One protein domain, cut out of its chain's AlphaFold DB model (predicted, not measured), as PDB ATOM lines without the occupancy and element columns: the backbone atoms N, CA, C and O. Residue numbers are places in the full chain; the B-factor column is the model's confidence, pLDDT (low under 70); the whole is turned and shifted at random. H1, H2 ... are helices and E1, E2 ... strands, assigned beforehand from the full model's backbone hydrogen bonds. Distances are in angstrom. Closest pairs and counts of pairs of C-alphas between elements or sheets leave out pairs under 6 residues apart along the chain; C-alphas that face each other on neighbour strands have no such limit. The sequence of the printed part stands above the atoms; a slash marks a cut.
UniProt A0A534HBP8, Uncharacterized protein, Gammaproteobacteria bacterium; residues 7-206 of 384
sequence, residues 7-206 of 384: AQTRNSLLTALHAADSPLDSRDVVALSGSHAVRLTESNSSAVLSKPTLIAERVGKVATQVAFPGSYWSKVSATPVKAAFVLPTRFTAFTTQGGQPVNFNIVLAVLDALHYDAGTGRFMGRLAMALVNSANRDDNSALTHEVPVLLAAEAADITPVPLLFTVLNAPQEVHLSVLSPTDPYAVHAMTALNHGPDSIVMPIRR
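Overview. This is residues 7 to 206 of the 384 residues of an uncharacterized protein of Gammaproteobacteria bacterium (UniProt A0A534HBP8). Two curled antiparallel sheets, one of eight strands and one of four, come together as a long, barrel-like body, with the short helices H1 and H2 at one end beside the hairpin E1 and E2. The bends in E4 and E7 help wrap the sheets round. The printed part has 200 residues, with three named helices and twelve named strands in the chain order H1 E1 E2 H2 E3 H3 E4 E5 E6 E7 E8 E9 E10 E11 E12; the class is mostly strand, with strands holding 92 of the 112 residues in named elements. The sheets run E2 E1 E3 E4 E5 E6 E10 E8 and E9 E7 E11 E12. The whole is compact, with a radius of gyration of the C-alphas of 17.8 A, yet elongated, spanning 58 by 32 by 27 A.

Along the chain. Begin in the larger sheet with its longest strand, E5, residues 102 to 117: from C-alpha 102 at (319.673, 364.617, 307.468) it runs 41.4 A to C-alpha 117 at (356.472, 350.651, 320.443). Beside it find E4, residues 83 to 93, 26.9 A, and E6, residues 122 to 133, 35.7 A. The same sheet holds E1, residues 29 to 33, E2, 36 to 39, E3, 54 to 58, E8, 156 to 159, and E10, 172 to 178. The other sheet has E7, residues 142 to 153, 29.1 A, E9, 163 to 167, E11, 185 to 190, and E12, 198 to 202. H1, residues 7 to 18, begins at (303.515, 357.756, 306.734) and is 16.4 A long; H2 is residues 45 to 48 and H3 residues 70 to 73.

Arrangement. E4, E5 and E6 form a meander, each strand the antiparallel neighbour of the one before; look for N 85 and O 108 at 2.8 A, and N 107 and O 130 at 2.9 A. E4 bends by 70 degrees at residue 88. E2, H2 and E3 make a split strand-helix-strand unit, with E1 between the strands and a right-handed crossover. In the other sheet E7 bends by 86 degrees at residue 145; N 147 and O 165 of E9 are 2.9 A apart, N 152 and O 188 of E11 2.9 A. Between the sheets, the closest C-alphas of E5 and E12 are those of Ala 113 and Met 202, 6.3 A. H1 and H2 only just touch, with 3 pairs of C-alphas within 8 A, the closest Leu 14 and Ser 46 at 7.2 A; each only grazes the larger sheet. In H1 every O i to N i+4 pair is within hydrogen-bond range; H2 and H3 are too short for such a pair.

Size, cuts and confidence. The C-alphas of Ala 7 and Ala 118, the two farthest apart, are 58.7 A apart. The printed part has no cut; the link from E3 to H3 is long. Confidence is under 70 at residues 34 to 35, 52, 69 to 79 and 194 to 196.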
ATOM      1  N   ALA A   7     303.830 357.311 308.091       81.19
ATOM      2  CA  ALA A   7     303.515 357.756 306.734       81.19
ATOM      3  C   ALA A   7     304.251 359.051 306.345       81.19
ATOM      4  O   ALA A   7     304.725 359.172 305.216       81.19
ATOM      5  N   GLN A   8     304.379 360.006 307.273       82.69
ATOM      6  CA  GLN A   8     305.135 361.241 307.044       82.69
ATOM      7  C   GLN A   8     306.635 360.954 306.930       82.69
ATOM      8  O   GLN A   8     307.270 361.445 306.003       82.69
ATOM      9  N   THR A   9     307.181 360.114 307.815       80.94
ATOM     10  CA  THR A   9     308.577 359.651 307.774       80.94
ATOM     11  C   THR A   9     308.902 359.004 306.426       80.94
ATOM     12  O   THR A   9     309.862 359.402 305.766       80.94
ATOM     13  N   ARG A  10     308.053 358.072 305.970       84.00
ATOM     14  CA  ARG A  10     308.179 357.418 304.660       84.00
ATOM     15  C   ARG A  10     308.177 358.430 303.517       84.00
ATOM     16  O   ARG A  10     309.058 358.389 302.666       84.00
ATOM     17  N   ASN A  11     307.189 359.326 303.482       85.44
ATOM     18  CA  ASN A  11     307.054 360.288 302.388       85.44
ATOM     19  C   ASN A  11     308.258 361.242 302.332       85.44
ATOM     20  O   ASN A  11     308.757 361.510 301.248       85.44
ATOM     21  N   SER A  12     308.769 361.696 303.479       84.12
ATOM     22  CA  SER A  12     309.982 362.519 303.536       84.12
ATOM     23  C   SER A  12     311.228 361.780 303.028       84.12
ATOM     24  O   SER A  12     312.019 362.380 302.304       84.12
ATOM     25  N   LEU A  13     311.398 360.488 303.345       84.12
ATOM     26  CA  LEU A  13     312.517 359.690 302.817       84.12
ATOM     27  C   LEU A  13     312.405 359.456 301.311       84.12
ATOM     28  O   LEU A  13     313.405 359.577 300.612       84.12
ATOM     29  N   LEU A  14     311.204 359.165 300.804       84.81
ATOM     30  CA  LEU A  14     310.962 359.034 299.363       84.81
ATOM     31  C   LEU A  14     311.291 360.335 298.629       84.81
ATOM     32  O   LEU A  14     312.000 360.308 297.627       84.81
ATOM     33  N   THR A  15     310.853 361.479 299.160       86.25
ATOM     34  CA  THR A  15     311.199 362.789 298.596       86.25
ATOM     35  C   THR A  15     312.711 363.014 298.594       86.25
ATOM     36  O   THR A  15     313.252 363.451 297.584       86.25
ATOM     37  N   ALA A  16     313.411 362.685 299.684       82.88
ATOM     38  CA  ALA A  16     314.866 362.820 299.754       82.88
ATOM     39  C   ALA A  16     315.597 361.891 298.765       82.88
ATOM     40  O   ALA A  16     316.585 362.297 298.157       82.88
ATOM     41  N   LEU A  17     315.100 360.666 298.566       83.88
ATOM     42  CA  LEU A  17     315.650 359.708 297.604       83.88
ATOM     43  C   LEU A  17     315.451 360.151 296.155       83.88
ATOM     44  O   LEU A  17     316.380 360.026 295.356       83.88
ATOM     45  N   HIS A  18     314.263 360.661 295.826       83.25
ATOM     46  CA  HIS A  18     313.890 361.082 294.472       83.25
ATOM     47  C   HIS A  18     314.375 362.497 294.128       83.25
ATOM     48  O   HIS A  18     314.238 362.927 292.990       83.25
ATOM     49  N   ALA A  19     314.957 363.223 295.086       80.38
ATOM     50  CA  ALA A  19     315.593 364.514 294.831       80.38
ATOM     51  C   ALA A  19     316.899 364.399 294.020       80.38
ATOM     52  O   ALA A  19     317.454 365.419 293.623       80.38
ATOM     53  N   ALA A  20     317.424 363.188 293.811       78.12
ATOM     54  CA  ALA A  20     318.589 362.967 292.961       78.12
ATOM     55  C   ALA A  20     318.185 362.838 291.484       78.12
ATOM     56  O   ALA A  20     317.189 362.196 291.165       78.12
ATOM     57  N   ASP A  21     319.024 363.350 290.581       78.06
ATOM     58  CA  ASP A  21     318.748 363.397 289.133       78.06
ATOM     59  C   ASP A  21     318.778 362.024 288.430       78.06
ATOM     60  O   ASP A  21     318.484 361.918 287.241       78.06
ATOM     61  N   SER A  22     319.170 360.960 289.137       83.69
ATOM     62  CA  SER A  22     319.282 359.602 288.595       83.69
ATOM     63  C   SER A  22     318.235 358.662 289.204       83.69
ATOM     64  O   SER A  22     318.015 358.720 290.420       83.69
ATOM     65  N   PRO A  23     317.636 357.763 288.396       86.00
ATOM     66  CA  PRO A  23     316.648 356.799 288.878       86.00
ATOM     67  C   PRO A  23     317.248 355.868 289.938       86.00
ATOM     68  O   PRO A  23     318.442 355.566 289.904       86.00
ATOM     69  N   LEU A  24     316.427 355.383 290.876       85.62
ATOM     70  CA  LEU A  24     316.894 354.501 291.958       85.62
ATOM     71  C   LEU A  24     317.572 353.232 291.431       85.62
ATOM     72  O   LEU A  24     318.572 352.794 291.991       85.62
ATOM     73  N   ASP A  25     317.071 352.680 290.328       86.81
ATOM     74  CA  ASP A  25     317.556 351.415 289.772       86.81
ATOM     75  C   ASP A  25     318.992 351.496 289.223       86.81
ATOM     76  O   ASP A  25     319.697 350.484 289.182       86.81
ATOM     77  N   SER A  26     319.455 352.692 288.829       86.56
ATOM     78  CA  SER A  26     320.837 352.911 288.375       86.56
ATOM     79  C   SER A  26     321.802 353.247 289.511       86.56
ATOM     80  O   SER A  26     323.011 353.338 289.285       86.56
ATOM     81  N   ARG A  27     321.285 353.423 290.730       88.56
ATOM     82  CA  ARG A  27     322.051 353.794 291.917       88.56
ATOM     83  C   ARG A  27     322.272 352.578 292.811       88.56
ATOM     84  O   ARG A  27     321.546 351.581 292.772       88.56
ATOM     85  N   ASP A  28     323.306 352.672 293.634       87.44
ATOM     86  CA  ASP A  28     323.608 351.685 294.661       87.44
ATOM     87  C   ASP A  28     323.117 352.212 296.010       87.44
ATOM     88  O   ASP A  28     323.830 352.913 296.732       87.44
ATOM     89  N   VAL A  29     321.833 351.958 296.269       90.25
ATOM     90  CA  VAL A  29     321.104 352.454 297.436       90.25
ATOM     91  C   VAL A  29     320.530 351.276 298.206       90.25
ATOM     92  O   VAL A  29     319.842 350.416 297.650       90.25
ATOM     93  N   VAL A  30     320.765 351.263 299.510       90.50
ATOM     94  CA  VAL A  30     320.299 350.230 300.428       90.50
ATOM     95  C   VAL A  30     319.560 350.871 301.591       90.50
ATOM     96  O   VAL A  30     319.976 351.880 302.153       90.50
ATOM     97  N   ALA A  31     318.454 350.247 301.963       89.94
ATOM     98  CA  ALA A  31     317.712 350.508 303.178       89.94
ATOM     99  C   ALA A  31     318.128 349.509 304.263       89.94
ATOM    100  O   ALA A  31     318.114 348.297 304.040       89.94
ATOM    101  N   LEU A  32     318.458 350.023 305.440       85.62
ATOM    102  CA  LEU A  32     318.835 349.262 306.623       85.62
ATOM    103  C   LEU A  32     317.696 349.315 307.629       85.62
ATOM    104  O   LEU A  32     317.398 350.370 308.192       85.62
ATOM    105  N   SER A  33     317.050 348.169 307.836       74.62
ATOM    106  CA  SER A  33     315.977 348.006 308.815       74.62
ATOM    107  C   SER A  33     316.309 346.813 309.709       74.62
ATOM    108  O   SER A  33     316.247 345.657 309.284       74.62
ATOM    109  N   GLY A  34     316.725 347.098 310.945       69.94
ATOM    110  CA  GLY A  34     317.289 346.089 311.844       69.94
ATOM    111  C   GLY A  34     318.575 345.479 311.275       69.94
ATOM    112  O   GLY A  34     319.460 346.198 310.825       69.94
ATOM    113  N   SER A  35     318.665 344.147 311.262       66.94
ATOM    114  CA  SER A  35     319.816 343.385 310.747       66.94
ATOM    115  C   SER A  35     319.798 343.148 309.231       66.94
ATOM    116  O   SER A  35     320.639 342.412 308.719       66.94
ATOM    117  N   HIS A  36     318.825 343.708 308.506       78.25
ATOM    118  CA  HIS A  36     318.649 343.454 307.079       78.25
ATOM    119  C   HIS A  36     318.965 344.687 306.236       78.25
ATOM    120  O   HIS A  36     318.394 345.762 306.425       78.25
ATOM    121  N   ALA A  37     319.845 344.476 305.262       85.25
ATOM    122  CA  ALA A  37     320.134 345.386 304.170       85.25
ATOM    123  C   ALA A  37     319.288 344.992 302.953       85.25
ATOM    124  O   ALA A  37     319.391 343.868 302.460       85.25
ATOM    125  N   VAL A  38     318.439 345.902 302.473       89.25
ATOM    126  CA  VAL A  38     317.591 345.687 301.293       89.25
ATOM    127  C   VAL A  38     317.938 346.718 300.232       89.25
ATOM    128  O   VAL A  38     317.807 347.918 300.467       89.25
ATOM    129  N   ARG A  39     318.350 346.255 299.047       89.94
ATOM    130  CA  ARG A  39     318.568 347.143 297.901       89.94
ATOM    131  C   ARG A  39     317.258 347.826 297.513       89.94
ATOM    132  O   ARG A  39     316.237 347.161 297.309       89.94
ATOM    133  N   LEU A  40     317.307 349.147 297.408       89.94
ATOM    134  CA  LEU A  40     316.180 349.962 296.987       89.94
ATOM    135  C   LEU A  40     316.123 350.027 295.458       89.94
ATOM    136  O   LEU A  40     317.132 350.216 294.787       89.94
ATOM    137  N   THR A  41     314.919 349.845 294.934       90.44
ATOM    138  CA  THR A  41     314.544 349.962 293.520       90.44
ATOM    139  C   THR A  41     313.295 350.829 293.437       90.44
ATOM    140  O   THR A  41     312.580 350.978 294.435       90.44
ATOM    141  N   GLU A  42     312.973 351.341 292.254       88.19
ATOM    142  CA  GLU A  42     311.723 352.087 292.037       88.19
ATOM    143  C   GLU A  42     310.492 351.256 292.449       88.19
ATOM    144  O   GLU A  42     309.537 351.760 293.039       88.19
ATOM    145  N   SER A  43     310.547 349.942 292.210       89.50
ATOM    146  CA  SER A  43     309.437 349.019 292.467       89.50
ATOM    147  C   SER A  43     309.201 348.689 293.947       89.50
ATOM    148  O   SER A  43     308.080 348.340 294.322       89.50
ATOM    149  N   ASN A  44     310.229 348.783 294.801       89.75
ATOM    150  CA  ASN A  44     310.153 348.329 296.196       89.75
ATOM    151  C   ASN A  44     310.316 349.452 297.236       89.75
ATOM    152  O   ASN A  44     310.008 349.228 298.411       89.75
ATOM    153  N   SER A  45     310.747 350.652 296.834       87.94
ATOM    154  CA  SER A  45     311.135 351.732 297.751       87.94
ATOM    155  C   SER A  45     310.025 352.117 298.731       87.94
ATOM    156  O   SER A  45     310.248 352.167 299.941       87.94
ATOM    157  N   SER A  46     308.796 352.297 298.243       86.12
ATOM    158  CA  SER A  46     307.632 352.652 299.068       86.12
ATOM    159  C   SER A  46     307.302 351.597 300.132       86.12
ATOM    160  O   SER A  46     306.953 351.940 301.266       86.12
ATOM    161  N   ALA A  47     307.439 350.312 299.785       85.94
ATOM    162  CA  ALA A  47     307.182 349.207 300.700       85.94
ATOM    163  C   ALA A  47     308.291 349.087 301.755       85.94
ATOM    164  O   ALA A  47     307.994 348.944 302.942       85.94
ATOM    165  N   VAL A  48     309.559 349.198 301.347       85.50
ATOM    166  CA  VAL A  48     310.715 349.061 302.248       85.50
ATOM    167  C   VAL A  48     310.782 350.224 303.247       85.50
ATOM    168  O   VAL A  48     310.921 349.998 304.447       85.50
ATOM    169  N   LEU A  49     310.576 351.461 302.786       85.75
ATOM    170  CA  LEU A  49     310.645 352.679 303.610       85.75
ATOM    171  C   LEU A  49     309.409 352.921 304.485       85.75
ATOM    172  O   LEU A  49     309.336 353.918 305.201       85.75
ATOM    173  N   SER A  50     308.418 352.026 304.439       80.12
ATOM    174  CA  SER A  50     307.283 352.049 305.372       80.12
ATOM    175  C   SER A  50     307.706 351.783 306.824       80.12
ATOM    176  O   SER A  50     306.951 352.084 307.751       80.12
ATOM    177  N   LYS A  51     308.920 351.253 307.026       77.81
ATOM    178  CA  LYS A  51     309.539 351.023 308.330       77.81
ATOM    179  C   LYS A  51     310.599 352.092 308.618       77.81
ATOM    180  O   LYS A  51     311.233 352.585 307.682       77.81
ATOM    181  N   PRO A  52     310.848 352.422 309.897       66.25
ATOM    182  CA  PRO A  52     312.011 353.209 310.291       66.25
ATOM    183  C   PRO A  52     313.284 352.551 309.740       66.25
ATOM    184  O   PRO A  52     313.502 351.353 309.932       66.25
ATOM    185  N   THR A  53     314.044 353.313 308.957       79.94
ATOM    186  CA  THR A  53     315.120 352.784 308.117       79.94
ATOM    187  C   THR A  53     316.232 353.824 307.995       79.94
ATOM    188  O   THR A  53     315.955 355.009 307.803       79.94
ATOM    189  N   LEU A  54     317.479 353.372 308.081       88.50
ATOM    190  CA  LEU A  54     318.670 354.129 307.696       88.50
ATOM    191  C   LEU A  54     318.953 353.849 306.216       88.50
ATOM    192  O   LEU A  54     319.053 352.692 305.820       88.50
ATOM    193  N   ILE A  55     319.073 354.880 305.387       91.31
ATOM    194  CA  ILE A  55     319.425 354.707 303.972       91.31
ATOM    195  C   ILE A  55     320.930 354.908 303.825       91.31
ATOM    196  O   ILE A  55     321.470 355.858 304.384       91.31
ATOM    197  N   ALA A  56     321.583 354.043 303.057       91.50
ATOM    198  CA  ALA A  56     322.972 354.176 302.643       91.50
ATOM    199  C   ALA A  56     323.055 354.174 301.114       91.50
ATOM    200  O   ALA A  56     322.409 353.363 300.454       91.50
ATOM    201  N   GLU A  57     323.855 355.070 300.551       91.25
ATOM    202  CA  GLU A  57     324.072 355.195 299.114       91.25
ATOM    203  C   GLU A  57     325.559 355.341 298.796       91.25
ATOM    204  O   GLU A  57     326.243 356.198 299.366       91.25
ATOM    205  N   ARG A  58     326.046 354.565 297.827       90.06
ATOM    206  CA  ARG A  58     327.386 354.748 297.267       90.06
ATOM    207  C   ARG A  58     327.385 355.954 296.325       90.06
ATOM    208  O   ARG A  58     326.776 355.925 295.260       90.06
ATOM    209  N   VAL A  59     328.100 357.012 296.701       89.44
ATOM    210  CA  VAL A  59     328.194 358.279 295.944       89.44
ATOM    211  C   VAL A  59     329.559 358.492 295.278       89.44
ATOM    212  O   VAL A  59     329.766 359.483 294.583       89.44
ATOM    213  N   GLY A  60     330.507 357.572 295.473       87.75
ATOM    214  CA  GLY A  60     331.847 357.639 294.883       87.75
ATOM    215  C   GLY A  60     332.524 356.273 294.799       87.75
ATOM    216  O   GLY A  60     331.970 355.268 295.230       87.75
ATOM    217  N   LYS A  61     333.742 356.215 294.251       85.81
ATOM    218  CA  LYS A  61     334.497 354.952 294.124       85.81
ATOM    219  C   LYS A  61     335.478 354.704 295.264       85.81
ATOM    220  O   LYS A  61     335.661 353.558 295.644       85.81
ATOM    221  N   VAL A  62     336.094 355.748 295.804       88.56
ATOM    222  CA  VAL A  62     337.155 355.649 296.818       88.56
ATOM    223  C   VAL A  62     336.968 356.722 297.881       88.56
ATOM    224  O   VAL A  62     336.292 357.723 297.629       88.56
ATOM    225  N   ALA A  63     337.575 356.522 299.050       91.12
ATOM    226  CA  ALA A  63     337.643 357.551 300.076       91.12
ATOM    227  C   ALA A  63     338.404 358.779 299.557       91.12
ATOM    228  O   ALA A  63     339.436 358.651 298.893       91.12
ATOM    229  N   THR A  64     337.895 359.974 299.846       91.69
ATOM    230  CA  THR A  64     338.484 361.235 299.383       91.69
ATOM    231  C   THR A  64     339.113 361.981 300.544       91.69
ATOM    232  O   THR A  64     338.479 362.201 301.575       91.69
ATOM    233  N   GLN A  65     340.378 362.378 300.390       91.56
ATOM    234  CA  GLN A  65     341.044 363.206 301.389       91.56
ATOM    235  C   GLN A  65     340.400 364.595 301.419       91.56
ATOM    236  O   GLN A  65     340.163 365.204 300.376       91.56
ATOM    237  N   VAL A  66     340.133 365.105 302.616       88.69
ATOM    238  CA  VAL A  66     339.494 366.405 302.823       88.69
ATOM    239  C   VAL A  66     340.244 367.223 303.869       88.69
ATOM    240  O   VAL A  66     340.807 366.692 304.827       88.69
ATOM    241  N   ALA A  67     340.221 368.542 303.698       81.50
ATOM    242  CA  ALA A  67     340.667 369.475 304.719       81.50
ATOM    243  C   ALA A  67     339.479 369.844 305.614       81.50
ATOM    244  O   ALA A  67     338.470 370.367 305.137       81.50
ATOM    245  N   PHE A  68     339.609 369.606 306.916       70.75
ATOM    246  CA  PHE A  68     338.701 370.179 307.907       70.75
ATOM    247  C   PHE A  68     339.384 371.364 308.593       70.75
ATOM    248  O   PHE A  68     340.598 371.318 308.811       70.75
ATOM    249  N   PRO A  69     338.633 372.416 308.962       61.44
ATOM    250  CA  PRO A  69     339.171 373.506 309.768       61.44
ATOM    251  C   PRO A  69     339.796 372.965 311.060       61.44
ATOM    252  O   PRO A  69     339.226 372.077 311.689       61.44
ATOM    253  N   GLY A  70     340.928 373.518 311.506       60.56
ATOM    254  CA  GLY A  70     341.592 373.059 312.738       60.56
ATOM    255  C   GLY A  70     340.690 373.109 313.982       60.56
ATOM    256  O   GLY A  70     340.799 372.256 314.859       60.56
ATOM    257  N   SER A  71     339.734 374.044 314.011       61.47
ATOM    258  CA  SER A  71     338.727 374.182 315.071       61.47
ATOM    259  C   SER A  71     337.681 373.063 315.104       61.47
ATOM    260  O   SER A  71     337.038 372.866 316.132       61.47
ATOM    261  N   TYR A  72     337.483 372.343 313.997       68.25
ATOM    262  CA  TYR A  72     336.616 371.167 313.955       68.25
ATOM    263  C   TYR A  72     337.260 370.041 314.762       68.25
ATOM    264  O   TYR A  72     336.674 369.531 315.709       68.25
ATOM    265  N   TRP A  73     338.524 369.737 314.466       68.81
ATOM    266  CA  TRP A  73     339.243 368.660 315.137       68.81
ATOM    267  C   TRP A  73     339.527 368.934 316.605       68.81
ATOM    268  O   TRP A  73     339.432 368.011 317.399       68.81
ATOM    269  N   SER A  74     339.774 370.184 317.002       68.00
ATOM    270  CA  SER A  74     339.982 370.515 318.418       68.00
ATOM    271  C   SER A  74     338.751 370.275 319.302       68.00
ATOM    272  O   SER A  74     338.888 370.165 320.515       68.00
ATOM    273  N   LYS A  75     337.544 370.223 318.718       63.22
ATOM    274  CA  LYS A  75     336.306 369.856 319.430       63.22
ATOM    275  C   LYS A  75     336.110 368.337 319.517       63.22
ATOM    276  O   LYS A  75     335.268 367.876 320.278       63.22
ATOM    277  N   VAL A  76     336.839 367.589 318.692       59.78
ATOM    278  CA  VAL A  76     336.533 366.209 318.291       59.78
ATOM    279  C   VAL A  76     337.648 365.250 318.763       59.78
ATOM    280  O   VAL A  76     337.380 364.125 319.160       59.78
ATOM    281  N   SER A  77     338.906 365.681 318.843       65.50
ATOM    282  CA  SER A  77     339.968 364.933 319.528       65.50
ATOM    283  C   SER A  77     340.956 365.896 320.182       65.50
ATOM    284  O   SER A  77     341.251 366.970 319.658       65.50
ATOM    285  N   ALA A  78     341.506 365.493 321.329       66.06
ATOM    286  CA  ALA A  78     342.637 366.182 321.947       66.06
ATOM    287  C   ALA A  78     343.932 366.030 321.119       66.06
ATOM    288  O   ALA A  78     344.882 366.789 321.308       66.06
ATOM    289  N   THR A  79     343.974 365.059 320.197       68.38
ATOM    290  CA  THR A  79     345.118 364.809 319.316       68.38
ATOM    291  C   THR A  79     344.918 365.530 317.978       68.38
ATOM    292  O   THR A  79     343.876 365.354 317.342       68.38
ATOM    293  N   PRO A  80     345.902 366.310 317.494       75.06
ATOM    294  CA  PRO A  80     345.818 366.945 316.186       75.06
ATOM    295  C   PRO A  80     345.646 365.914 315.067       75.06
ATOM    296  O   PRO A  80     346.423 364.964 314.958       75.06
ATOM    297  N   VAL A  81     344.660 366.134 314.202       81.56
ATOM    298  CA  VAL A  81     344.452 365.295 313.020       81.56
ATOM    299  C   VAL A  81     345.495 365.609 311.958       81.56
ATOM    300  O   VAL A  81     345.672 366.762 311.568       81.56
ATOM    301  N   LYS A  82     346.162 364.564 311.461       83.69
ATOM    302  CA  LYS A  82     347.190 364.669 310.415       83.69
ATOM    303  C   LYS A  82     346.590 364.588 309.012       83.69
ATOM    304  O   LYS A  82     347.055 365.268 308.103       83.69
ATOM    305  N   ALA A  83     345.560 363.762 308.839       88.81
ATOM    306  CA  ALA A  83     344.827 363.597 307.589       88.81
ATOM    307  C   ALA A  83     343.398 363.127 307.873       88.81
ATOM    308  O   ALA A  83     343.162 362.445 308.867       88.81
ATOM    309  N   ALA A  84     342.456 363.462 306.995       90.62
ATOM    310  CA  ALA A  84     341.074 363.019 307.109       90.62
ATOM    311  C   ALA A  84     340.492 362.651 305.750       90.62
ATOM    312  O   ALA A  84     340.825 363.266 304.735       90.62
ATOM    313  N   PHE A  85     339.607 361.664 305.755       92.69
ATOM    314  CA  PHE A  85     339.040 361.053 304.568       92.69
ATOM    315  C   PHE A  85     337.529 360.923 304.725       92.69
ATOM    316  O   PHE A  85     337.049 360.451 305.754       92.69
ATOM    317  N   VAL A  86     336.777 361.326 303.706       92.88
ATOM    318  CA  VAL A  86     335.338 361.063 303.613       92.88
ATOM    319  C   VAL A  86     335.155 359.744 302.881       92.88
ATOM    320  O   VAL A  86     335.664 359.578 301.771       92.88
ATOM    321  N   LEU A  87     334.431 358.805 303.486       92.31
ATOM    322  CA  LEU A  87     334.085 357.559 302.808       92.31
ATOM    323  C   LEU A  87     333.056 357.833 301.697       92.31
ATOM    324  O   LEU A  87     332.166 358.669 301.882       92.31
ATOM    325  N   PRO A  88     333.109 357.120 300.558       92.00
ATOM    326  CA  PRO A  88     332.220 357.313 299.412       92.00
ATOM    327  C   PRO A  88     330.788 356.803 299.645       92.00
ATOM    328  O   PRO A  88     330.075 356.503 298.687       92.00
ATOM    329  N   THR A  89     330.355 356.721 300.902       90.94
ATOM    330  CA  THR A  89     329.006 356.336 301.304       90.94
ATOM    331  C   THR A  89     328.317 357.526 301.961       90.94
ATOM    332  O   THR A  89     328.832 358.127 302.909       90.94
ATOM    333  N   ARG A  90     327.140 357.878 301.445       92.56
ATOM    334  CA  ARG A  90     326.234 358.869 302.028       92.56
ATOM    335  C   ARG A  90     325.113 358.147 302.753       92.56
ATOM    336  O   ARG A  90     324.509 357.234 302.203       92.56
ATOM    337  N   PHE A  91     324.816 358.600 303.957       93.06
ATOM    338  CA  PHE A  91     323.713 358.104 304.757       93.06
ATOM    339  C   PHE A  91     322.614 359.152 304.870       93.06
ATOM    340  O   PHE A  91     322.893 360.351 304.923       93.06
ATOM    341  N   THR A  92     321.374 358.681 304.952       92.81
ATOM    342  CA  THR A  92     320.189 359.508 305.181       92.81
ATOM    343  C   THR A  92     319.370 358.895 306.311       92.81
ATOM    344  O   THR A  92     318.950 357.738 306.226       92.81
ATOM    345  N   ALA A  93     319.142 359.661 307.379       91.62
ATOM    346  CA  ALA A  93     318.345 359.225 308.528       91.62
ATOM    347  C   ALA A  93     317.642 360.401 309.212       91.62
ATOM    348  O   ALA A  93     317.972 361.561 308.983       91.62
ATOM    349  N   PHE A  94     316.689 360.102 310.093       90.69
ATOM    350  CA  PHE A  94     316.098 361.108 310.975       90.69
ATOM    351  C   PHE A  94     316.891 361.251 312.267       90.69
ATOM    352  O   PHE A  94     317.421 360.270 312.799       90.69
ATOM    353  N   THR A  95     316.871 362.463 312.810       91.50
ATOM    354  CA  THR A  95     317.334 362.753 314.165       91.50
ATOM    355  C   THR A  95     316.202 362.555 315.175       91.50
ATOM    356  O   THR A  95     315.017 362.577 314.828       91.50
ATOM    357  N   THR A  96     316.541 362.371 316.450       88.44
ATOM    358  CA  THR A  96     315.562 362.225 317.542       88.44
ATOM    359  C   THR A  96     314.737 363.492 317.775       88.44
ATOM    360  O   THR A  96     313.643 363.420 318.332       88.44
ATOM    361  N   GLN A  97     315.222 364.648 317.311       83.75
ATOM    362  CA  GLN A  97     314.497 365.920 317.354       83.75
ATOM    363  C   GLN A  97     313.339 365.977 316.336       83.75
ATOM    364  O   GLN A  97     312.423 366.790 316.488       83.75
ATOM    365  N   GLY A  98     313.332 365.080 315.343       79.25
ATOM    366  CA  GLY A  98     312.369 365.066 314.245       79.25
ATOM    367  C   GLY A  98     312.659 366.136 313.186       79.25
ATOM    368  O   GLY A  98     313.665 366.834 313.240       79.25
ATOM    369  N   GLY A  99     311.767 366.264 312.201       83.81
ATOM    370  CA  GLY A  99     311.934 367.196 311.081       83.81
ATOM    371  C   GLY A  99     312.329 366.489 309.787       83.81
ATOM    372  O   GLY A  99     311.905 365.361 309.551       83.81
ATOM    373  N   GLN A 100     313.091 367.163 308.925       86.06
ATOM    374  CA  GLN A 100     313.568 366.565 307.675       86.06
ATOM    375  C   GLN A 100     314.715 365.579 307.943       86.06
ATOM    376  O   GLN A 100     315.488 365.794 308.881       86.06
ATOM    377  N   PRO A 101     314.844 364.510 307.139       90.06
ATOM    378  CA  PRO A 101     315.987 363.622 307.250       90.06
ATOM    379  C   PRO A 101     317.276 364.385 306.931       90.06
ATOM    380  O   PRO A 101     317.305 365.271 306.076       90.06
ATOM    381  N   VAL A 102     318.347 364.024 307.628       92.56
ATOM    382  CA  VAL A 102     319.673 364.617 307.468       92.56
ATOM    383  C   VAL A 102     320.553 363.698 306.635       92.56
ATOM    384  O   VAL A 102     320.522 362.477 306.796       92.56
ATOM    385  N   ASN A 103     321.346 364.304 305.753       94.19
ATOM    386  CA  ASN A 103     322.370 363.613 304.982       94.19
ATOM    387  C   ASN A 103     323.714 363.759 305.686       94.19
ATOM    388  O   ASN A 103     324.095 364.866 306.068       94.19
ATOM    389  N   PHE A 104     324.436 362.658 305.843       94.62
ATOM    390  CA  PHE A 104     325.745 362.654 306.483       94.62
ATOM    391  C   PHE A 104     326.674 361.619 305.856       94.62
ATOM    392  O   PHE A 104     326.246 360.692 305.167       94.62
ATOM    393  N   ASN A 105     327.967 361.783 306.096       93.88
ATOM    394  CA  ASN A 105     329.008 360.870 305.644       93.88
ATOM    395  C   ASN A 105     329.830 360.382 306.834       93.88
ATOM    396  O   ASN A 105     329.922 361.061 307.858       93.88
ATOM    397  N   ILE A 106     330.466 359.225 306.673       92.88
ATOM    398  CA  ILE A 106     331.502 358.780 307.602       92.88
ATOM    399  C   ILE A 106     332.797 359.501 307.241       92.88
ATOM    400  O   ILE A 106     333.228 359.499 306.084       92.88
ATOM    401  N   VAL A 107     333.419 360.092 308.250       92.19
ATOM    402  CA  VAL A 107     334.744 360.693 308.164       92.19
ATOM    403  C   VAL A 107     335.692 359.869 309.009       92.19
ATOM    404  O   VAL A 107     335.428 359.643 310.187       92.19
ATOM    405  N   LEU A 108     336.801 359.451 308.410       92.31
ATOM    406  CA  LEU A 108     337.885 358.751 309.080       92.31
ATOM    407  C   LEU A 108     339.114 359.665 309.118       92.31
ATOM    408  O   LEU A 108     339.597 360.120 308.083       92.31
ATOM    409  N   ALA A 109     339.620 359.941 310.313       91.31
ATOM    410  CA  ALA A 109     340.787 360.769 310.562       91.31
ATOM    411  C   ALA A 109     341.958 359.966 311.123       91.31
ATOM    412  O   ALA A 109     341.805 359.182 312.056       91.31
ATOM    413  N   VAL A 110     343.150 360.224 310.591       92.25
ATOM    414  CA  VAL A 110     344.414 359.719 311.124       92.25
ATOM    415  C   VAL A 110     344.884 360.672 312.218       92.25
ATOM    416  O   VAL A 110     345.299 361.802 311.931       92.25
ATOM    417  N   LEU A 111     344.819 360.210 313.468       90.44
ATOM    418  CA  LEU A 111     345.348 360.936 314.625       90.44
ATOM    419  C   LEU A 111     346.851 360.696 314.743       90.44
ATOM    420  O   LEU A 111     347.641 361.628 314.902       90.44
ATOM    421  N   ASP A 112     347.255 359.432 314.614       90.81
ATOM    422  CA  ASP A 112     348.648 359.040 314.701       90.81
ATOM    423  C   ASP A 112     349.032 357.976 313.677       90.81
ATOM    424  O   ASP A 112     348.242 357.098 313.335       90.81
ATOM    425  N   ALA A 113     350.271 358.078 313.200       92.31
ATOM    426  CA  ALA A 113     350.843 357.084 312.303       92.31
ATOM    427  C   ALA A 113     351.124 355.799 313.091       92.31
ATOM    428  O   ALA A 113     351.294 355.850 314.311       92.31
ATOM    429  N   LEU A 114     351.228 354.673 312.386       94.06
ATOM    430  CA  LEU A 114     351.745 353.444 312.973       94.06
ATOM    431  C   LEU A 114     353.202 353.675 313.371       94.06
ATOM    432  O   LEU A 114     354.050 353.834 312.499       94.06
ATOM    433  N   HIS A 115     353.497 353.719 314.663       92.00
ATOM    434  CA  HIS A 115     354.855 353.834 315.187       92.00
ATOM    435  C   HIS A 115     355.190 352.585 315.982       92.00
ATOM    436  O   HIS A 115     354.330 352.042 316.674       92.00
ATOM    437  N   TYR A 116     356.424 352.113 315.855       90.69
ATOM    438  CA  TYR A 116     356.881 350.989 316.657       90.69
ATOM    439  C   TYR A 116     356.931 351.391 318.134       90.69
ATOM    440  O   TYR A 116     357.454 352.454 318.462       90.69
ATOM    441  N   ASP A 117     356.378 350.546 318.994       88.88
ATOM    442  CA  ASP A 117     356.472 350.651 320.443       88.88
ATOM    443  C   ASP A 117     357.325 349.491 320.966       88.88
ATOM    444  O   ASP A 117     356.924 348.325 320.905       88.88
ATOM    445  N   ALA A 118     358.516 349.802 321.484       82.81
ATOM    446  CA  ALA A 118     359.438 348.786 321.989       82.81
ATOM    447  C   ALA A 118     358.924 348.033 323.227       82.81
ATOM    448  O   ALA A 118     359.342 346.900 323.456       82.81
ATOM    449  N   GLY A 119     358.013 348.624 324.011       84.25
ATOM    450  CA  GLY A 119     357.443 347.975 325.194       84.25
ATOM    451  C   GLY A 119     356.548 346.784 324.848       84.25
ATOM    452  O   GLY A 119     356.586 345.758 325.524       84.25
ATOM    453  N   THR A 120     355.762 346.910 323.777       87.44
ATOM    454  CA  THR A 120     354.860 345.856 323.287       87.44
ATOM    455  C   THR A 120     355.428 345.065 322.110       87.44
ATOM    456  O   THR A 120     354.909 343.993 321.794       87.44
ATOM    457  N   GLY A 121     356.478 345.567 321.456       87.06
ATOM    458  CA  GLY A 121     357.072 344.967 320.263       87.06
ATOM    459  C   GLY A 121     356.184 345.080 319.021       87.06
ATOM    460  O   GLY A 121     356.284 344.250 318.117       87.06
ATOM    461  N   ARG A 122     355.277 346.062 318.986       92.38
ATOM    462  CA  ARG A 122     354.228 346.201 317.966       92.38
ATOM    463  C   ARG A 122     354.131 347.639 317.469       92.38
ATOM    464  O   ARG A 122     354.516 348.579 318.151       92.38
ATOM    465  N   PHE A 123     353.574 347.818 316.280       94.31
ATOM    466  CA  PHE A 123     353.223 349.121 315.729       94.31
ATOM    467  C   PHE A 123     351.870 349.586 316.252       94.31
ATOM    468  O   PHE A 123     350.844 348.966 315.958       94.31
ATOM    469  N   MET A 124     351.876 350.694 316.986       95.12
ATOM    470  CA  MET A 124     350.689 351.344 317.528       95.12
ATOM    471  C   MET A 124     350.246 352.491 316.624       95.12
ATOM    472  O   MET A 124     351.055 353.314 316.203       95.12
ATOM    473  N   GLY A 125     348.950 352.578 316.344       94.81
ATOM    474  CA  GLY A 125     348.350 353.657 315.562       94.81
ATOM    475  C   GLY A 125     347.037 354.125 316.173       94.81
ATOM    476  O   GLY A 125     346.402 353.399 316.942       94.81
ATOM    477  N   ARG A 126     346.622 355.348 315.829       93.88
ATOM    478  CA  ARG A 126     345.352 355.915 316.296       93.88
ATOM    479  C   ARG A 126     344.575 356.549 315.155       93.88
ATOM    480  O   ARG A 126     345.098 357.380 314.409       93.88
ATOM    481  N   LEU A 127     343.306 356.183 315.078       93.25
ATOM    482  CA  LEU A 127     342.315 356.746 314.175       93.25
ATOM    483  C   LEU A 127     341.185 357.372 314.987       93.25
ATOM    484  O   LEU A 127     340.963 357.020 316.142       93.25
ATOM    485  N   ALA A 128     340.443 358.273 314.365       91.50
ATOM    486  CA  ALA A 128     339.133 358.691 314.828       91.50
ATOM    487  C   ALA A 128     338.134 358.530 313.694       91.50
ATOM    488  O   ALA A 128     338.465 358.732 312.525       91.50
ATOM    489  N   MET A 129     336.900 358.196 314.034       91.62
ATOM    490  CA  MET A 129     335.810 358.138 313.077       91.62
ATOM    491  C   MET A 129     334.615 358.915 313.609       91.62
ATOM    492  O   MET A 129     334.316 358.838 314.796       91.62
ATOM    493  N   ALA A 130     333.945 359.673 312.746       92.12
ATOM    494  CA  ALA A 130     332.759 360.442 313.096       92.12
ATOM    495  C   ALA A 130     331.746 360.454 311.947       92.12
ATOM    496  O   ALA A 130     332.106 360.328 310.775       92.12
ATOM    497  N   LEU A 131     330.476 360.666 312.290       93.88
ATOM    498  CA  LEU A 131     329.424 360.964 311.324       93.88
ATOM    499  C   LEU A 131     329.306 362.476 311.153       93.88
ATOM    500  O   LEU A 131     329.096 363.186 312.132       93.88
ATOM    501  N   VAL A 132     329.410 362.978 309.926       92.62
ATOM    502  CA  VAL A 132     329.406 364.423 309.656       92.62
ATOM    503  C   VAL A 132     328.276 364.774 308.709       92.62
ATOM    504  O   VAL A 132     328.232 364.283 307.581       92.62
ATOM    505  N   ASN A 133     327.366 365.638 309.164       92.62
ATOM    506  CA  ASN A 133     326.271 366.143 308.343       92.62
ATOM    507  C   ASN A 133     326.822 366.988 307.185       92.62
ATOM    508  O   ASN A 133     327.634 367.900 307.371       92.62
ATOM    509  N   SER A 134     326.383 366.655 305.970       87.75
ATOM    510  CA  SER A 134     326.880 367.240 304.727       87.75
ATOM    511  C   SER A 134     326.504 368.722 304.579       87.75
ATOM    512  O   SER A 134     327.215 369.458 303.900       87.75
ATOM    513  N   ALA A 135     325.405 369.162 305.203       89.19
ATOM    514  CA  ALA A 135     324.912 370.540 305.151       89.19
ATOM    515  C   ALA A 135     325.387 371.396 306.337       89.19
ATOM    516  O   ALA A 135     325.666 372.582 306.163       89.19
ATOM    517  N   ASN A 136     325.499 370.811 307.534       88.81
ATOM    518  CA  ASN A 136     325.965 371.501 308.737       88.81
ATOM    519  C   ASN A 136     326.932 370.619 309.535       88.81
ATOM    520  O   ASN A 136     326.512 369.730 310.265       88.81
ATOM    521  N   ARG A 137     328.233 370.897 309.444       86.88
ATOM    522  CA  ARG A 137     329.272 370.060 310.067       86.88
ATOM    523  C   ARG A 137     329.295 370.115 311.595       86.88
ATOM    524  O   ARG A 137     329.840 369.202 312.203       86.88
ATOM    525  N   ASP A 138     328.736 371.160 312.201       86.44
ATOM    526  CA  ASP A 138     328.659 371.301 313.660       86.44
ATOM    527  C   ASP A 138     327.404 370.626 314.251       86.44
ATOM    528  O   ASP A 138     327.215 370.650 315.467       86.44
ATOM    529  N   ASP A 139     326.551 370.019 313.418       89.38
ATOM    530  CA  ASP A 139     325.356 369.303 313.864       89.38
ATOM    531  C   ASP A 139     325.723 368.104 314.751       89.38
ATOM    532  O   ASP A 139     326.365 367.156 314.300       89.38
ATOM    533  N   ASN A 140     325.290 368.154 316.010       90.75
ATOM    534  CA  ASN A 140     325.500 367.130 317.030       90.75
ATOM    535  C   ASN A 140     324.204 366.392 317.402       90.75
ATOM    536  O   ASN A 140     324.057 365.880 318.516       90.75
ATOM    537  N   SER A 141     323.230 366.374 316.494       92.69
ATOM    538  CA  SER A 141     321.943 365.729 316.731       92.69
ATOM    539  C   SER A 141     322.084 364.216 316.914       92.69
ATOM    540  O   SER A 141     322.821 363.541 316.192       92.69
ATOM    541  N   ALA A 142     321.316 363.661 317.856       94.69
ATOM    542  CA  ALA A 142     321.186 362.217 318.015       94.69
ATOM    543  C   ALA A 142     320.354 361.620 316.869       94.69
ATOM    544  O   ALA A 142     319.344 362.195 316.458       94.69
ATOM    545  N   LEU A 143     320.770 360.464 316.367       92.25
ATOM    546  CA  LEU A 143     320.112 359.710 315.309       92.25
ATOM    547  C   LEU A 143     319.017 358.808 315.883       92.25
ATOM    548  O   LEU A 143     319.087 358.338 317.014       92.25
ATOM    549  N   THR A 144     317.995 358.546 315.074       89.25
ATOM    550  CA  THR A 144     316.921 357.595 315.416       89.25
ATOM    551  C   THR A 144     317.351 356.132 315.326       89.25
ATOM    552  O   THR A 144     316.683 355.274 315.896       89.25
ATOM    553  N   HIS A 145     318.440 355.850 314.608       87.12
ATOM    554  CA  HIS A 145     319.001 354.517 314.408       87.12
ATOM    555  C   HIS A 145     320.516 354.587 314.556       87.12
ATOM    556  O   HIS A 145     321.129 355.583 314.167       87.12
ATOM    557  N   GLU A 146     321.104 353.527 315.099       89.56
ATOM    558  CA  GLU A 146     322.552 353.385 315.146       89.56
ATOM    559  C   GLU A 146     323.127 353.110 313.753       89.56
ATOM    560  O   GLU A 146     322.512 352.440 312.920       89.56
ATOM    561  N   VAL A 147     324.320 353.640 313.505       90.69
ATOM    562  CA  VAL A 147     325.087 353.388 312.285       90.69
ATOM    563  C   VAL A 147     326.264 352.489 312.663       90.69
ATOM    564  O   VAL A 147     327.233 352.990 313.244       90.69
ATOM    565  N   PRO A 148     326.194 351.176 312.381       88.62
ATOM    566  CA  PRO A 148     327.307 350.277 312.628       88.62
ATOM    567  C   PRO A 148     328.378 350.451 311.551       88.62
ATOM    568  O   PRO A 148     328.086 350.445 310.352       88.62
ATOM    569  N   VAL A 149     329.632 350.566 311.981       90.12
ATOM    570  CA  VAL A 149     330.800 350.573 311.098       90.12
ATOM    571  C   VAL A 149     331.813 349.560 311.608       90.12
ATOM    572  O   VAL A 149     332.170 349.543 312.786       90.12
ATOM    573  N   LEU A 150     332.282 348.703 310.707       91.12
ATOM    574  CA  LEU A 150     333.329 347.733 310.991       91.12
ATOM    575  C   LEU A 150     334.643 348.233 310.404       91.12
ATOM    576  O   LEU A 150     334.696 348.661 309.253       91.12
ATOM    577  N   LEU A 151     335.703 348.164 311.201       92.75
ATOM    578  CA  LEU A 151     337.063 348.390 310.739       92.75
ATOM    579  C   LEU A 151     337.797 347.056 310.679       92.75
ATOM    580  O   LEU A 151     337.690 346.243 311.594       92.75
ATOM    581  N   ALA A 152     338.551 346.854 309.606       92.25
ATOM    582  CA  ALA A 152     339.397 345.690 309.403       92.25
ATOM    583  C   ALA A 152     340.755 346.127 308.849       92.25
ATOM    584  O   ALA A 152     340.846 347.077 308.075       92.25
ATOM    585  N   ALA A 153     341.817 345.436 309.237       93.38
ATOM    586  CA  ALA A 153     343.152 345.617 308.682       93.38
ATOM    587  C   ALA A 153     343.939 344.310 308.845       93.38
ATOM    588  O   ALA A 153     343.595 343.473 309.684       93.38
ATOM    589  N   GLU A 154     344.961 344.110 308.020       92.56
ATOM    590  CA  GLU A 154     345.737 342.869 308.012       92.56
ATOM    591  C   GLU A 154     346.535 342.691 309.312       92.56
ATOM    592  O   GLU A 154     347.319 343.558 309.688       92.56
ATOM    593  N   ALA A 155     346.348 341.551 309.990       88.69
ATOM    594  CA  ALA A 155     347.071 341.189 311.217       88.69
ATOM    595  C   ALA A 155     347.027 342.267 312.327       88.69
ATOM    596  O   ALA A 155     347.979 342.432 313.096       88.69
ATOM    597  N   ALA A 156     345.913 343.001 312.399       92.19
ATOM    598  CA  ALA A 156     345.701 344.092 313.338       92.19
ATOM    599  C   ALA A 156     344.769 343.684 314.475       92.19
ATOM    600  O   ALA A 156     343.667 343.194 314.230       92.19
ATOM    601  N   ASP A 157     345.150 344.023 315.701       95.19
ATOM    602  CA  ASP A 157     344.198 344.152 316.795       95.19
ATOM    603  C   ASP A 157     343.627 345.574 316.744       95.19
ATOM    604  O   ASP A 157     344.371 346.555 316.830       95.19
ATOM    605  N   ILE A 158     342.312 345.690 316.546       95.25
ATOM    606  CA  ILE A 158     341.608 346.975 316.446       95.25
ATOM    607  C   ILE A 158     340.638 347.087 317.616       95.25
ATOM    608  O   ILE A 158     339.859 346.172 317.883       95.25
ATOM    609  N   THR A 159     340.677 348.200 318.341       94.62
ATOM    610  CA  THR A 159     339.802 348.419 319.498       94.62
ATOM    611  C   THR A 159     339.356 349.880 319.572       94.62
ATOM    612  O   THR A 159     340.214 350.760 319.532       94.62
ATOM    613  N   PRO A 160     338.051 350.167 319.725       93.50
ATOM    614  CA  PRO A 160     336.927 349.227 319.761       93.50
ATOM    615  C   PRO A 160     336.450 348.824 318.351       93.50
ATOM    616  O   PRO A 160     336.547 349.604 317.408       93.50
ATOM    617  N   VAL A 161     335.902 347.612 318.215       87.19
ATOM    618  CA  VAL A 161     335.153 347.144 317.031       87.19
ATOM    619  C   VAL A 161     334.008 346.234 317.517       87.19
ATOM    620  O   VAL A 161     334.271 345.380 318.367       87.19
ATOM    621  N   PRO A 162     332.761 346.361 317.008       89.19
ATOM    622  CA  PRO A 162     332.288 347.343 316.024       89.19
ATOM    623  C   PRO A 162     332.207 348.765 316.593       89.19
ATOM    624  O   PRO A 162     332.111 348.959 317.802       89.19
ATOM    625  N   LEU A 163     332.201 349.755 315.700       92.38
ATOM    626  CA  LEU A 163     331.878 351.137 316.045       92.38
ATOM    627  C   LEU A 163     330.382 351.359 315.860       92.38
ATOM    628  O   LEU A 163     329.832 351.059 314.799       92.38
ATOM    629  N   LEU A 164     329.733 351.881 316.895       92.75
ATOM    630  CA  LEU A 164     328.296 352.141 316.908       92.75
ATOM    631  C   LEU A 164     328.072 353.634 317.112       92.75
ATOM    632  O   LEU A 164     328.326 354.169 318.193       92.75
ATOM    633  N   PHE A 165     327.597 354.309 316.069       92.69
ATOM    634  CA  PHE A 165     327.342 355.744 316.111       92.69
ATOM    635  C   PHE A 165     325.856 356.035 316.284       92.69
ATOM    636  O   PHE A 165     325.032 355.620 315.472       92.69
ATOM    637  N   THR A 166     325.524 356.806 317.316       93.94
ATOM    638  CA  THR A 166     324.153 357.247 317.619       93.94
ATOM    639  C   THR A 166     323.994 358.763 317.574       93.94
ATOM    640  O   THR A 166     322.881 359.265 317.701       93.94
ATOM    641  N   VAL A 167     325.084 359.512 317.390       93.62
ATOM    642  CA  VAL A 167     325.101 360.979 317.409       93.62
ATOM    643  C   VAL A 167     326.002 361.487 316.287       93.62
ATOM    644  O   VAL A 167     327.065 360.922 316.026       93.62
ATOM    645  N   LEU A 168     325.560 362.541 315.604       92.81
ATOM    646  CA  LEU A 168     326.377 363.256 314.627       92.81
ATOM    647  C   LEU A 168     327.488 364.047 315.325       92.81
ATOM    648  O   LEU A 168     327.366 364.427 316.484       92.81
ATOM    649  N   ASN A 169     328.595 364.277 314.627       89.06
ATOM    650  CA  ASN A 169     329.749 365.030 315.120       89.06
ATOM    651  C   ASN A 169     330.288 364.542 316.487       89.06
ATOM    652  O   ASN A 169     330.877 365.309 317.247       89.06
ATOM    653  N   ALA A 170     330.075 363.257 316.796       88.69
ATOM    654  CA  ALA A 170     330.530 362.579 318.004       88.69
ATOM    655  C   ALA A 170     331.578 361.518 317.615       88.69
ATOM    656  O   ALA A 170     331.221 360.402 317.229       88.69
ATOM    657  N   PRO A 171     332.869 361.870 317.632       89.00
ATOM    658  CA  PRO A 171     333.947 360.990 317.206       89.00
ATOM    659  C   PRO A 171     334.171 359.835 318.177       89.00
ATOM    660  O   PRO A 171     334.047 359.984 319.390       89.00
ATOM    661  N   GLN A 172     334.587 358.701 317.629       91.06
ATOM    662  CA  GLN A 172     335.088 357.560 318.384       91.06
ATOM    663  C   GLN A 172     336.539 357.310 317.988       91.06
ATOM    664  O   GLN A 172     336.849 357.183 316.799       91.06
ATOM    665  N   GLU A 173     337.430 357.284 318.980       91.25
ATOM    666  CA  GLU A 173     338.830 356.923 318.769       91.25
ATOM    667  C   GLU A 173     338.979 355.408 318.638       91.25
ATOM    668  O   GLU A 173     338.287 354.628 319.295       91.25
ATOM    669  N   VAL A 174     339.900 355.008 317.770       93.19
ATOM    670  CA  VAL A 174     340.210 353.621 317.455       93.19
ATOM    671  C   VAL A 174     341.710 353.430 317.554       93.19
ATOM    672  O   VAL A 174     342.492 354.125 316.899       93.19
ATOM    673  N   HIS A 175     342.105 352.449 318.346       95.12
ATOM    674  CA  HIS A 175     343.479 352.013 318.496       95.12
ATOM    675  C   HIS A 175     343.753 350.839 317.564       95.12
ATOM    676  O   HIS A 175     342.945 349.915 317.463       95.12
ATOM    677  N   LEU A 176     344.901 350.888 316.891       95.88
ATOM    678  CA  LEU A 176     345.409 349.816 316.044       95.88
ATOM    679  C   LEU A 176     346.720 349.310 316.623       95.88
ATOM    680  O   LEU A 176     347.590 350.109 316.967       95.88
ATOM    681  N   SER A 177     346.859 347.991 316.679       96.62
ATOM    682  CA  SER A 177     348.055 347.314 317.152       96.62
ATOM    683  C   SER A 177     348.448 346.204 316.186       96.62
ATOM    684  O   SER A 177     347.746 345.204 316.044       96.62
ATOM    685  N   VAL A 178     349.589 346.361 315.520       95.75
ATOM    686  CA  VAL A 178     350.016 345.499 314.406       95.75
ATOM    687  C   VAL A 178     351.418 344.983 314.675       95.75
ATOM    688  O   VAL A 178     352.288 345.759 315.047       95.75
ATOM    689  N   LEU A 179     351.675 343.692 314.481       91.38
ATOM    690  CA  LEU A 179     353.012 343.146 314.740       91.38
ATOM    691  C   LEU A 179     354.043 343.636 313.711       91.38
ATOM    692  O   LEU A 179     355.079 344.184 314.073       91.38
ATOM    693  N   SER A 180     353.744 343.460 312.423       89.56
ATOM    694  CA  SER A 180     354.653 343.793 311.325       89.56
ATOM    695  C   SER A 180     353.855 344.290 310.117       89.56
ATOM    696  O   SER A 180     353.537 343.495 309.233       89.56
ATOM    697  N   PRO A 181     353.490 345.584 310.072       92.31
ATOM    698  CA  PRO A 181     352.710 346.132 308.971       92.31
ATOM    699  C   PRO A 181     353.518 346.108 307.667       92.31
ATOM    700  O   PRO A 181     354.702 346.464 307.649       92.31
ATOM    701  N   THR A 182     352.869 345.719 306.571       90.38
ATOM    702  CA  THR A 182     353.382 345.895 305.206       90.38
ATOM    703  C   THR A 182     353.271 347.357 304.788       90.38
ATOM    704  O   THR A 182     352.351 348.048 305.216       90.38
ATOM    705  N   ASP A 183     354.184 347.833 303.943       85.88
ATOM    706  CA  ASP A 183     354.112 349.176 303.358       85.88
ATOM    707  C   ASP A 183     353.654 349.074 301.889       85.88
ATOM    708  O   ASP A 183     354.343 348.413 301.105       85.88
ATOM    709  N   PRO A 184     352.502 349.659 301.492       89.50
ATOM    710  CA  PRO A 184     351.567 350.465 302.290       89.50
ATOM    711  C   PRO A 184     350.662 349.636 303.217       89.50
ATOM    712  O   PRO A 184     350.253 348.527 302.867       89.50
ATOM    713  N   TYR A 185     350.280 350.205 304.369       93.75
ATOM    714  CA  TYR A 185     349.355 349.559 305.310       93.75
ATOM    715  C   TYR A 185     347.925 350.076 305.140       93.75
ATOM    716  O   TYR A 185     347.642 351.246 305.410       93.75
ATOM    717  N   ALA A 186     347.013 349.208 304.701       94.00
ATOM    718  CA  ALA A 186     345.624 349.570 304.443       94.00
ATOM    719  C   ALA A 186     344.714 349.281 305.647       94.00
ATOM    720  O   ALA A 186     344.753 348.202 306.237       94.00
ATOM    721  N   VAL A 187     343.846 350.240 305.970       94.12
ATOM    722  CA  VAL A 187     342.728 350.058 306.902       94.12
ATOM    723  C   VAL A 187     341.431 350.173 306.123       94.12
ATOM    724  O   VAL A 187     341.219 351.127 305.375       94.12
ATOM    725  N   HIS A 188     340.567 349.190 306.311       93.12
ATOM    726  CA  HIS A 188     339.331 348.987 305.584       93.12
ATOM    727  C   HIS A 188     338.134 349.321 306.470       93.12
ATOM    728  O   HIS A 188     337.946 348.709 307.518       93.12
ATOM    729  N   ALA A 189     337.305 350.259 306.027       91.06
ATOM    730  CA  ALA A 189     335.999 350.519 306.602       91.06
ATOM    731  C   ALA A 189     334.932 349.760 305.812       91.06
ATOM    732  O   ALA A 189     334.791 349.910 304.597       91.06
ATOM    733  N   MET A 190     334.180 348.931 306.522       88.00
ATOM    734  CA  MET A 190     333.039 348.202 306.003       88.00
ATOM    735  C   MET A 190     331.774 348.831 306.573       88.00
ATOM    736  O   MET A 190     331.595 348.940 307.790       88.00
ATOM    737  N   THR A 191     330.903 349.260 305.670       82.31
ATOM    738  CA  THR A 191     329.553 349.709 305.999       82.31
ATOM    739  C   THR A 191     328.563 348.620 305.605       82.31
ATOM    740  O   THR A 191     328.941 347.576 305.073       82.31
ATOM    741  N   ALA A 192     327.275 348.852 305.827       71.62
ATOM    742  CA  ALA A 192     326.262 347.895 305.405       71.62
ATOM    743  C   ALA A 192     326.092 347.787 303.871       71.62
ATOM    744  O   ALA A 192     325.367 346.912 303.397       71.62
ATOM    745  N   LEU A 193     326.762 348.641 303.087       71.31
ATOM    746  CA  LEU A 193     326.911 348.455 301.644       71.31
ATOM    747  C   LEU A 193     327.996 347.399 301.384       71.31
ATOM    748  O   LEU A 193     329.187 347.659 301.535       71.31
ATOM    749  N   ASN A 194     327.589 346.197 300.973       61.34
ATOM    750  CA  ASN A 194     328.478 345.050 300.749       61.34
ATOM    751  C   ASN A 194     329.188 345.096 299.374       61.34
ATOM    752  O   ASN A 194     329.197 344.118 298.629       61.34
ATOM    753  N   HIS A 195     329.752 346.252 299.008       63.38
ATOM    754  CA  HIS A 195     330.383 346.506 297.700       63.38
ATOM    755  C   HIS A 195     331.915 346.629 297.775       63.38
ATOM    756  O   HIS A 195     332.544 347.271 296.933       63.38
ATOM    757  N   GLY A 196     332.512 345.982 298.778       62.50
ATOM    758  CA  GLY A 196     333.945 346.014 299.054       62.50
ATOM    759  C   GLY A 196     334.334 347.117 300.045       62.50
ATOM    760  O   GLY A 196     333.596 348.089 300.211       62.50
ATOM    761  N   PRO A 197     335.471 346.957 300.739       72.69
ATOM    762  CA  PRO A 197     335.876 347.878 301.787       72.69
ATOM    763  C   PRO A 197     336.336 349.228 301.234       72.69
ATOM    764  O   PRO A 197     337.096 349.286 300.267       72.69
ATOM    765  N   ASP A 198     335.970 350.306 301.923       85.25
ATOM    766  CA  ASP A 198     336.587 351.607 301.701       85.25
ATOM    767  C   ASP A 198     337.941 351.632 302.413       85.25
ATOM    768  O   ASP A 198     338.016 351.510 303.633       85.25
ATOM    769  N   SER A 199     339.028 351.741 301.652       88.31
ATOM    770  CA  SER A 199     340.383 351.693 302.200       88.31
ATOM    771  C   SER A 199     340.980 353.080 302.388       88.31
ATOM    772  O   SER A 199     340.912 353.921 301.489       88.31
ATOM    773  N   ILE A 200     341.677 353.265 303.501       91.00
ATOM    774  CA  ILE A 200     342.645 354.343 303.687       91.00
ATOM    775  C   ILE A 200     344.036 353.750 303.907       91.00
ATOM    776  O   ILE A 200     344.166 352.626 304.392       91.00
ATOM    777  N   VAL A 201     345.076 354.512 303.580       92.94
ATOM    778  CA  VAL A 201     346.461 354.120 303.860       92.94
ATOM    779  C   VAL A 201     346.910 354.775 305.161       92.94
ATOM    780  O   VAL A 201     346.880 356.000 305.288       92.94
ATOM    781  N   MET A 202     347.332 353.957 306.119       92.94
ATOM    782  CA  MET A 202     347.971 354.414 307.346       92.94
ATOM    783  C   MET A 202     349.457 354.653 307.097       92.94
ATOM    784  O   MET A 202     350.157 353.730 306.675       92.94
ATOM    785  N   PRO A 203     349.979 355.851 307.404       92.31
ATOM    786  CA  PRO A 203     351.416 356.075 307.399       92.31
ATOM    787  C   PRO A 203     352.101 355.190 308.446       92.31
ATOM    788  O   PRO A 203     351.606 355.070 309.571       92.31
ATOM    789  N   ILE A 204     353.263 354.635 308.097       92.62
ATOM    790  CA  ILE A 204     354.122 353.864 309.002       92.62
ATOM    791  C   ILE A 204     355.372 354.690 309.305       92.62
ATOM    792  O   ILE A 204     355.976 355.283 308.415       92.62
ATOM    793  N   ARG A 205     355.762 354.744 310.575       89.94
ATOM    794  CA  ARG A 205     356.996 355.353 311.066       89.94
ATOM    795  C   ARG A 205     357.844 354.260 311.693       89.94
ATOM    796  O   ARG A 205     357.594 353.848 312.826       89.94
ATOM    797  N   ARG A 206     358.827 353.783 310.937       89.19
ATOM    798  CA  ARG A 206     359.834 352.851 311.445       89.19
ATOM    799  C   ARG A 206     360.968 353.648 312.096       89.19
ATOM    800  O   ARG A 206     361.278 354.734 311.602       89.19
TER     801      ARG A 206